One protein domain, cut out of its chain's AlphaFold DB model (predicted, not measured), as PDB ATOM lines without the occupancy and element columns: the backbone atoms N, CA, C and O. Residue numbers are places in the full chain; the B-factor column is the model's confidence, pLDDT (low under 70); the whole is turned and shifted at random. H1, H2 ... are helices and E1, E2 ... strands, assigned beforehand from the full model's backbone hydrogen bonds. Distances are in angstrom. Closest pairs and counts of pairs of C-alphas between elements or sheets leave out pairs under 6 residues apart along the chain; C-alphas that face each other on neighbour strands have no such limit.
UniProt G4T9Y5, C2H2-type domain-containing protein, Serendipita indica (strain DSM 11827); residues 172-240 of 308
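Overview. This is residues 172 to 240 of the 308 residues of the protein "C2H2-type domain-containing protein" of Serendipita indica (strain DSM 11827) (UniProt G4T9Y5). A small two-strand hairpin, E1 and E2, sits at one end of the domain with helix H3 packed on it, mainly along E2; the last residues of H3, 236 to 237, meet the longest helix, H1, partway along it and about perpendicular to it. H1 leads away from there to the far end, where residues 188 to 196, with the short helix H2 among them, stick out, and a long link, residues 193 to 205, returns to the hairpin. Look for 69 printed residues with three named helices and two named strands, in the order H1, H2, E1, E2, H3; the sheet, order E1 - E2, is antiparallel and the class is mixed, helices and strands. The whole is compact, with a radius of gyration of the C-alphas of 12.3 A and spans of 37 by 28 by 16 A.

Along the chain. Find C-alpha 206 at (12.643, 30.988, 28.528); from there strand E1, residues 206 to 210, runs 12.1 A. Strand E2, residues 213 to 216, comes back over 10.2 A. Helix H3, residues 226 to 237, is 16.6 A long and ends at C-alpha 237, (5.365, 31.457, 17.352). Go back to C-alpha 174 at (3.831, 43.088, 24.245), where helix H1, residues 174 to 187, begins its 19.9 A. Helix H2 is residues 189 to 192, 5.1 A long.

Arrangement. Start at the hairpin of E1 and E2, antiparallel neighbours at 150 degrees: N 215 and O 207 are 2.7 A apart and N 207 and O 215 are 2.9 A apart, both within hydrogen-bond range. Residues 214 to 215 of E2 also pair, antiparallel, with residues 222 to 223. Next look at H3: its closest C-alpha pair with E2 is Phe 214 and Gln 226, 5.8 A, and with E1 it is Ile 206 and Thr 229, 7.0 A. H3 touches H1 with residues 236 to 237 alone, and H1 touches H3 with residues 179 to 183 alone; the closest C-alphas are those of Thr 179 and Val 237, 5.2 A, and the lines are about perpendicular at 85 degrees. H1 and H2 are close but not clearly touching, with the C-alphas of Val 185 and Trp 191 closest at 7.6 A. H1 is apart from E1 and E2, and H2 is apart from E2 and H3. In H1 every O i to N i+4 pair is within hydrogen-bond range, in H3 6 of 8 are, and H2 is too short for such a pair.

Size, cuts and confidence. The C-alphas farthest apart are those of Ile 189 and Asn 210, 37.1 A. The printed part has no cut. The link from H2 to E1 is long, 13 residues; those from H1 to H2 and from E1 to E2 are tight, and that from E2 to H3 is short. The mean pLDDT of the printed part is 72.5, and residues 172 to 178, 189 to 201 and 239 are under 70.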
ATOM      1  N   PRO A 172       2.418  42.467  29.755       53.88
ATOM      2  CA  PRO A 172       2.084  41.178  29.136       53.88
ATOM      3  C   PRO A 172       1.495  41.313  27.719       53.88
ATOM      4  O   PRO A 172       1.629  40.394  26.916       53.88
ATOM      5  N   GLU A 173       0.937  42.473  27.352       56.25
ATOM      6  CA  GLU A 173       0.405  42.724  25.997       56.25
ATOM      7  C   GLU A 173       1.482  42.784  24.899       56.25
ATOM      8  O   GLU A 173       1.180  42.578  23.725       56.25
ATOM      9  N   GLN A 174       2.753  43.020  25.241       64.25
ATOM     10  CA  GLN A 174       3.831  43.088  24.245       64.25
ATOM     11  C   GLN A 174       4.430  41.718  23.897       64.25
ATOM     12  O   GLN A 174       5.204  41.609  22.944       64.25
ATOM     13  N   GLN A 175       4.099  40.660  24.641       63.81
ATOM     14  CA  GLN A 175       4.607  39.317  24.342       63.81
ATOM     15  C   GLN A 175       4.073  38.787  23.010       63.81
ATOM     16  O   GLN A 175       4.825  38.142  22.286       63.81
ATOM     17  N   GLU A 176       2.833  39.128  22.652       66.50
ATOM     18  CA  GLU A 176       2.225  38.757  21.368       66.50
ATOM     19  C   GLU A 176       2.875  39.491  20.181       66.50
ATOM     20  O   GLU A 176       3.075  38.926  19.109       66.50
ATOM     21  N   LEU A 177       3.283  40.749  20.363       69.75
ATOM     22  CA  LEU A 177       4.041  41.473  19.339       69.75
ATOM     23  C   LEU A 177       5.439  40.874  19.153       69.75
ATOM     24  O   LEU A 177       5.908  40.730  18.029       69.75
ATOM     25  N   LYS A 178       6.092  40.454  20.240       67.94
ATOM     26  CA  LYS A 178       7.403  39.796  20.173       67.94
ATOM     27  C   LYS A 178       7.350  38.420  19.524       67.94
ATOM     28  O   LYS A 178       8.257  38.082  18.769       67.94
ATOM     29  N   THR A 179       6.319  37.623  19.802       70.00
ATOM     30  CA  THR A 179       6.127  36.322  19.144       70.00
ATOM     31  C   THR A 179       5.848  36.497  17.654       70.00
ATOM     32  O   THR A 179       6.353  35.701  16.864       70.00
ATOM     33  N   ARG A 180       5.121  37.551  17.255       71.88
ATOM     34  CA  ARG A 180       4.905  37.913  15.843       71.88
ATOM     35  C   ARG A 180       6.179  38.375  15.146       71.88
ATOM     36  O   ARG A 180       6.541  37.788  14.139       71.88
ATOM     37  N   LEU A 181       6.917  39.324  15.718       75.25
ATOM     38  CA  LEU A 181       8.192  39.774  15.147       75.25
ATOM     39  C   LEU A 181       9.199  38.626  15.031       75.25
ATOM     40  O   LEU A 181       9.904  38.506  14.034       75.25
ATOM     41  N   LEU A 182       9.248  37.741  16.030       76.19
ATOM     42  CA  LEU A 182      10.089  36.553  15.959       76.19
ATOM     43  C   LEU A 182       9.634  35.595  14.849       76.19
ATOM     44  O   LEU A 182      10.488  35.015  14.187       76.19
ATOM     45  N   ARG A 183       8.324  35.426  14.635       75.12
ATOM     46  CA  ARG A 183       7.791  34.648  13.508       75.12
ATOM     47  C   ARG A 183       8.250  35.246  12.183       75.12
ATOM     48  O   ARG A 183       8.821  34.514  11.389       75.12
ATOM     49  N   ASP A 184       8.091  36.552  11.992       74.12
ATOM     50  CA  ASP A 184       8.460  37.235  10.746       74.12
ATOM     51  C   ASP A 184       9.965  37.127  10.459       74.12
ATOM     52  O   ASP A 184      10.379  36.888   9.323       74.12
ATOM     53  N   VAL A 185      10.799  37.225  11.501       76.00
ATOM     54  CA  VAL A 185      12.240  36.970  11.393       76.00
ATOM     55  C   VAL A 185      12.494  35.520  10.984       76.00
ATOM     56  O   VAL A 185      13.232  35.298  10.030       76.00
ATOM     57  N   LEU A 186      11.881  34.539  11.652       73.44
ATOM     58  CA  LEU A 186      12.092  33.112  11.374       73.44
ATOM     59  C   LEU A 186      11.524  32.652  10.017       73.44
ATOM     60  O   LEU A 186      12.080  31.735   9.421       73.44
ATOM     61  N   ASP A 187      10.471  33.293   9.510       70.44
ATOM     62  CA  ASP A 187       9.852  32.996   8.209       70.44
ATOM     63  C   ASP A 187      10.532  33.732   7.034       70.44
ATOM     64  O   ASP A 187      10.254  33.429   5.868       70.44
ATOM     65  N   SER A 188      11.442  34.677   7.311       70.19
ATOM     66  CA  SER A 188      12.165  35.436   6.283       70.19
ATOM     67  C   SER A 188      12.998  34.536   5.353       70.19
ATOM     68  O   SER A 188      13.530  33.500   5.756       70.19
ATOM     69  N   ILE A 189      13.162  34.960   4.090       57.69
ATOM     70  CA  ILE A 189      13.926  34.239   3.044       57.69
ATOM     71  C   ILE A 189      15.339  33.874   3.527       57.69
ATOM     72  O   ILE A 189      15.865  32.812   3.197       57.69
ATOM     73  N   TRP A 190      15.928  34.734   4.360       56.69
ATOM     74  CA  TRP A 190      17.242  34.533   4.960       56.69
ATOM     75  C   TRP A 190      17.304  33.291   5.872       56.69
ATOM     76  O   TRP A 190      18.290  32.560   5.846       56.69
ATOM     77  N   TRP A 191      16.230  32.982   6.611       60.62
ATOM     78  CA  TRP A 191      16.132  31.782   7.458       60.62
ATOM     79  C   TRP A 191      15.804  30.497   6.682       60.62
ATOM     80  O   TRP A 191      16.138  29.402   7.135       60.62
ATOM     81  N   GLN A 192      15.229  30.609   5.482       58.06
ATOM     82  CA  GLN A 192      14.901  29.462   4.623       58.06
ATOM     83  C   GLN A 192      16.136  28.835   3.942       58.06
ATOM     84  O   GLN A 192      16.061  27.716   3.437       58.06
ATOM     85  N   GLN A 193      17.291  29.512   3.958       58.00
ATOM     86  CA  GLN A 193      18.527  29.090   3.280       58.00
ATOM     87  C   GLN A 193      19.509  28.292   4.170       58.00
ATOM     88  O   GLN A 193      20.716  28.320   3.945       58.00
ATOM     89  N   ASN A 194      19.004  27.505   5.130       55.03
ATOM     90  CA  ASN A 194      19.779  26.520   5.914       55.03
ATOM     91  C   ASN A 194      20.884  27.089   6.834       55.03
ATOM     92  O   ASN A 194      21.998  26.565   6.876       55.03
ATOM     93  N   GLN A 195      20.575  28.098   7.649       57.47
ATOM     94  CA  GLN A 195      21.409  28.398   8.822       57.47
ATOM     95  C   GLN A 195      21.033  27.470   9.999       57.47
ATOM     96  O   GLN A 195      19.857  27.132  10.163       57.47
ATOM     97  N   PRO A 196      21.992  27.030  10.837       54.56
ATOM     98  CA  PRO A 196      21.670  26.337  12.081       54.56
ATOM     99  C   PRO A 196      20.812  27.249  12.968       54.56
ATOM    100  O   PRO A 196      21.108  28.438  13.090       54.56
ATOM    101  N   GLU A 197      19.756  26.707  13.593       56.19
ATOM    102  CA  GLU A 197      18.917  27.489  14.513       56.19
ATOM    103  C   GLU A 197      19.802  28.234  15.530       56.19
ATOM    104  O   GLU A 197      20.710  27.629  16.121       56.19
ATOM    105  N   PRO A 198      19.559  29.534  15.764       57.41
ATOM    106  CA  PRO A 198      20.423  30.337  16.601       57.41
ATOM    107  C   PRO A 198      20.138  29.929  18.044       57.41
ATOM    108  O   PRO A 198      19.102  30.260  18.632       57.41
ATOM    109  N   LYS A 199      21.058  29.158  18.624       54.47
ATOM    110  CA  LYS A 199      21.009  28.785  20.038       54.47
ATOM    111  C   LYS A 199      21.036  30.073  20.861       54.47
ATOM    112  O   LYS A 199      22.073  30.713  20.960       54.47
ATOM    113  N   GLY A 200      19.894  30.460  21.423       63.88
ATOM    114  CA  GLY A 200      19.777  31.672  22.242       63.88
ATOM    115  C   GLY A 200      18.670  32.636  21.822       63.88
ATOM    116  O   GLY A 200      18.207  33.394  22.663       63.88
ATOM    117  N   ILE A 201      18.120  32.571  20.603       68.56
ATOM    118  CA  ILE A 201      17.002  33.480  20.256       68.56
ATOM    119  C   ILE A 201      15.752  33.220  21.110       68.56
ATOM    120  O   ILE A 201      14.935  34.107  21.340       68.56
ATOM    121  N   TYR A 202      15.638  31.993  21.620       71.88
ATOM    122  CA  TYR A 202      14.575  31.563  22.516       71.88
ATOM    123  C   TYR A 202      14.903  31.781  23.999       71.88
ATOM    124  O   TYR A 202      13.999  31.685  24.824       71.88
ATOM    125  N   SER A 203      16.155  32.080  24.376       74.50
ATOM    126  CA  SER A 203      16.504  32.256  25.797       74.50
ATOM    127  C   SER A 203      15.868  33.506  26.398       74.50
ATOM    128  O   SER A 203      15.526  33.495  27.570       74.50
ATOM    129  N   GLN A 204      15.606  34.539  25.594       72.69
ATOM    130  CA  GLN A 204      14.843  35.720  26.026       72.69
ATOM    131  C   GLN A 204      13.366  35.418  26.343       72.69
ATOM    132  O   GLN A 204      12.683  36.229  26.958       72.69
ATOM    133  N   PHE A 205      12.871  34.248  25.933       75.12
ATOM    134  CA  PHE A 205      11.499  33.800  26.166       75.12
ATOM    135  C   PHE A 205      11.411  32.627  27.149       75.12
ATOM    136  O   PHE A 205      10.317  32.138  27.440       75.12
ATOM    137  N   ILE A 206      12.553  32.156  27.658       80.50
ATOM    138  CA  ILE A 206      12.643  30.988  28.528       80.50
ATOM    139  C   ILE A 206      13.453  31.348  29.763       80.50
ATOM    140  O   ILE A 206      14.639  31.651  29.678       80.50
ATOM    141  N   ARG A 207      12.837  31.214  30.934       84.62
ATOM    142  CA  ARG A 207      13.500  31.443  32.217       84.62
ATOM    143  C   ARG A 207      13.822  30.123  32.897       84.62
ATOM    144  O   ARG A 207      12.981  29.232  32.982       84.62
ATOM    145  N   ARG A 208      15.035  29.973  33.426       84.88
ATOM    146  CA  ARG A 208      15.346  28.868  34.341       84.88
ATOM    147  C   ARG A 208      14.864  29.262  35.735       84.88
ATOM    148  O   ARG A 208      15.381  30.220  36.287       84.88
ATOM    149  N   ILE A 209      13.904  28.526  36.294       78.94
ATOM    150  CA  ILE A 209      13.456  28.756  37.681       78.94
ATOM    151  C   ILE A 209      14.368  28.006  38.657       78.94
ATOM    152  O   ILE A 209      14.720  28.525  39.702       78.94
ATOM    153  N   ASN A 210      14.770  26.777  38.308       75.75
ATOM    154  CA  ASN A 210      15.586  25.896  39.151       75.75
ATOM    155  C   ASN A 210      16.585  25.107  38.290       75.75
ATOM    156  O   ASN A 210      16.408  24.999  37.077       75.75
ATOM    157  N   ASN A 211      17.549  24.411  38.910       74.00
ATOM    158  CA  ASN A 211      18.516  23.528  38.222       74.00
ATOM    159  C   ASN A 211      17.891  22.365  37.416       74.00
ATOM    160  O   ASN A 211      18.611  21.591  36.793       74.00
ATOM    161  N   LYS A 212      16.561  22.215  37.428       74.25
ATOM    162  CA  LYS A 212      15.823  21.144  36.744       74.25
ATOM    163  C   LYS A 212      14.635  21.627  35.904       74.25
ATOM    164  O   LYS A 212      14.025  20.800  35.235       74.25
ATOM    165  N   LEU A 213      14.258  22.908  35.964       84.25
ATOM    166  CA  LEU A 213      13.020  23.398  35.346       84.25
ATOM    167  C   LEU A 213      13.235  24.695  34.569       84.25
ATOM    168  O   LEU A 213      13.925  25.610  35.020       84.25
ATOM    169  N   PHE A 214      12.559  24.765  33.428       84.38
ATOM    170  CA  PHE A 214      12.551  25.881  32.496       84.38
ATOM    171  C   PHE A 214      11.106  26.328  32.265       84.38
ATOM    172  O   PHE A 214      10.244  25.507  31.954       84.38
ATOM    173  N   GLU A 215      10.842  27.615  32.416       83.19
ATOM    174  CA  GLU A 215       9.543  28.259  32.281       83.19
ATOM    175  C   GLU A 215       9.460  29.047  30.979       83.19
ATOM    176  O   GLU A 215      10.377  29.780  30.622       83.19
ATOM    177  N   CYS A 216       8.343  28.893  30.281       84.56
ATOM    178  CA  CYS A 216       7.976  29.716  29.142       84.56
ATOM    179  C   CYS A 216       7.446  31.064  29.632       84.56
ATOM    180  O   CYS A 216       6.412  31.103  30.294       84.56
ATOM    181  N   LEU A 217       8.111  32.164  29.283       78.31
ATOM    182  CA  LEU A 217       7.709  33.499  29.729       78.31
ATOM    183  C   LEU A 217       6.386  33.964  29.100       78.31
ATOM    184  O   LEU A 217       5.711  34.788  29.704       78.31
ATOM    185  N   SER A 218       5.976  33.402  27.955       75.25
ATOM    186  CA  SER A 218       4.708  33.753  27.288       75.25
ATOM    187  C   SER A 218       3.453  33.137  27.907       75.25
ATOM    188  O   SER A 218       2.357  33.626  27.671       75.25
ATOM    189  N   CYS A 219       3.567  32.038  28.655       79.06
ATOM    190  CA  CYS A 219       2.389  31.383  29.246       79.06
ATOM    191  C   CYS A 219       2.626  30.787  30.640       79.06
ATOM    192  O   CYS A 219       1.762  30.090  31.166       79.06
ATOM    193  N   GLY A 220       3.811  30.980  31.220       79.06
ATOM    194  CA  GLY A 220       4.188  30.449  32.533       79.06
ATOM    195  C   GLY A 220       4.363  28.926  32.588       79.06
ATOM    196  O   GLY A 220       4.516  28.355  33.670       79.06
ATOM    197  N   LYS A 221       4.331  28.212  31.451       80.75
ATOM    198  CA  LYS A 221       4.410  26.741  31.451       80.75
ATOM    199  C   LYS A 221       5.813  26.259  31.818       80.75
ATOM    200  O   LYS A 221       6.794  26.638  31.181       80.75
ATOM    201  N   LYS A 222       5.895  25.367  32.810       86.94
ATOM    202  CA  LYS A 222       7.149  24.824  33.357       86.94
ATOM    203  C   LYS A 222       7.434  23.435  32.792       86.94
ATOM    204  O   LYS A 222       6.588  22.545  32.839       86.94
ATOM    205  N   LEU A 223       8.637  23.236  32.267       85.19
ATOM    206  CA  LEU A 223       9.083  22.007  31.611       85.19
ATOM    207  C   LEU A 223      10.444  21.569  32.164       85.19
ATOM    208  O   LEU A 223      11.261  22.384  32.584       85.19
ATOM    209  N   LYS A 224      10.700  20.255  32.164       85.38
ATOM    210  CA  LYS A 224      11.899  19.641  32.775       85.38
ATOM    211  C   LYS A 224      13.191  19.802  31.965       85.38
ATOM    212  O   LYS A 224      14.267  19.486  32.456       85.38
ATOM    213  N   ARG A 225      13.100  20.231  30.704       83.00
ATOM    214  CA  ARG A 225      14.245  20.350  29.791       83.00
ATOM    215  C   ARG A 225      14.131  21.624  28.975       83.00
ATOM    216  O   ARG A 225      13.049  21.910  28.473       83.00
ATOM    217  N   GLN A 226      15.259  22.300  28.782       82.81
ATOM    218  CA  GLN A 226      15.347  23.513  27.971       82.81
ATOM    219  C   GLN A 226      14.855  23.271  26.543       82.81
ATOM    220  O   GLN A 226      14.003  24.010  26.067       82.81
ATOM    221  N   ASP A 227      15.309  22.187  25.907       81.69
ATOM    222  CA  ASP A 227      14.913  21.817  24.540       81.69
ATOM    223  C   ASP A 227      13.391  21.684  24.403       81.69
ATOM    224  O   ASP A 227      12.792  22.158  23.445       81.69
ATOM    225  N   ARG A 228      12.737  21.102  25.417       82.94
ATOM    226  CA  ARG A 228      11.280  20.938  25.434       82.94
ATOM    227  C   ARG A 228      10.562  22.274  25.597       82.94
ATOM    228  O   ARG A 228       9.475  22.435  25.055       82.94
ATOM    229  N   THR A 229      11.145  23.216  26.336       84.69
ATOM    230  CA  THR A 229      10.605  24.577  26.456       84.69
ATOM    231  C   THR A 229      10.781  25.366  25.170       84.69
ATOM    232  O   THR A 229       9.873  26.103  24.810       84.69
ATOM    233  N   ILE A 230      11.880  25.161  24.441       81.06
ATOM    234  CA  ILE A 230      12.076  25.723  23.098       81.06
ATOM    235  C   ILE A 230      11.020  25.168  22.137       81.06
ATOM    236  O   ILE A 230      10.306  25.944  21.508       81.06
ATOM    237  N   ASP A 231      10.844  23.844  22.085       76.62
ATOM    238  CA  ASP A 231       9.817  23.205  21.251       76.62
ATOM    239  C   ASP A 231       8.404  23.687  21.605       76.62
ATOM    240  O   ASP A 231       7.585  23.939  20.723       76.62
ATOM    241  N   HIS A 232       8.112  23.843  22.898       81.75
ATOM    242  CA  HIS A 232       6.856  24.427  23.351       81.75
ATOM    243  C   HIS A 232       6.725  25.887  22.913       81.75
ATOM    244  O   HIS A 232       5.667  26.286  22.449       81.75
ATOM    245  N   PHE A 233       7.781  26.690  23.009       77.00
ATOM    246  CA  PHE A 233       7.726  28.086  22.592       77.00
ATOM    247  C   PHE A 233       7.461  28.232  21.087       77.00
ATOM    248  O   PHE A 233       6.736  29.140  20.678       77.00
ATOM    249  N   ARG A 234       7.922  27.285  20.256       75.44
ATOM    250  CA  ARG A 234       7.564  27.242  18.826       75.44
ATOM    251  C   ARG A 234       6.050  27.164  18.584       75.44
ATOM    252  O   ARG A 234       5.603  27.608  17.528       75.44
ATOM    253  N   THR A 235       5.245  26.676  19.539       73.69
ATOM    254  CA  THR A 235       3.777  26.679  19.398       73.69
ATOM    255  C   THR A 235       3.183  28.080  19.504       73.69
ATOM    256  O   THR A 235       2.224  28.368  18.800       73.69
ATOM    257  N   HIS A 236       3.764  28.966  20.320       72.06
ATOM    258  CA  HIS A 236       3.350  30.378  20.397       72.06
ATOM    259  C   HIS A 236       3.696  31.118  19.112       72.06
ATOM    260  O   HIS A 236       2.881  31.823  18.524       72.06
ATOM    261  N   VAL A 237       4.900  30.863  18.605       70.69
ATOM    262  CA  VAL A 237       5.365  31.457  17.352       70.69
ATOM    263  C   VAL A 237       4.622  30.863  16.153       70.69
ATOM    264  O   VAL A 237       4.706  31.427  15.080       70.69
ATOM    265  N   SER A 238       3.859  29.768  16.287       70.88
ATOM    266  CA  SER A 238       3.202  29.058  15.165       70.88
ATOM    267  C   SER A 238       4.135  28.782  13.969       70.88
ATOM    268  O   SER A 238       3.678  28.494  12.866       70.88
ATOM    269  N   HIS A 239       5.447  28.833  14.205       69.81
ATOM    270  CA  HIS A 239       6.490  28.668  13.208       69.81
ATOM    271  C   HIS A 239       6.765  27.178  13.045       69.81
ATOM    272  O   HIS A 239       7.067  26.472  14.013       69.81
ATOM    273  N   ARG A 240       6.620  26.685  11.817       71.69
ATOM    274  CA  ARG A 240       6.684  25.260  11.486       71.69
ATOM    275  C   ARG A 240       7.769  25.040  10.430       71.69
ATOM    276  O   ARG A 240       7.434  24.891   9.255       71.69
TER     277      ARG A 240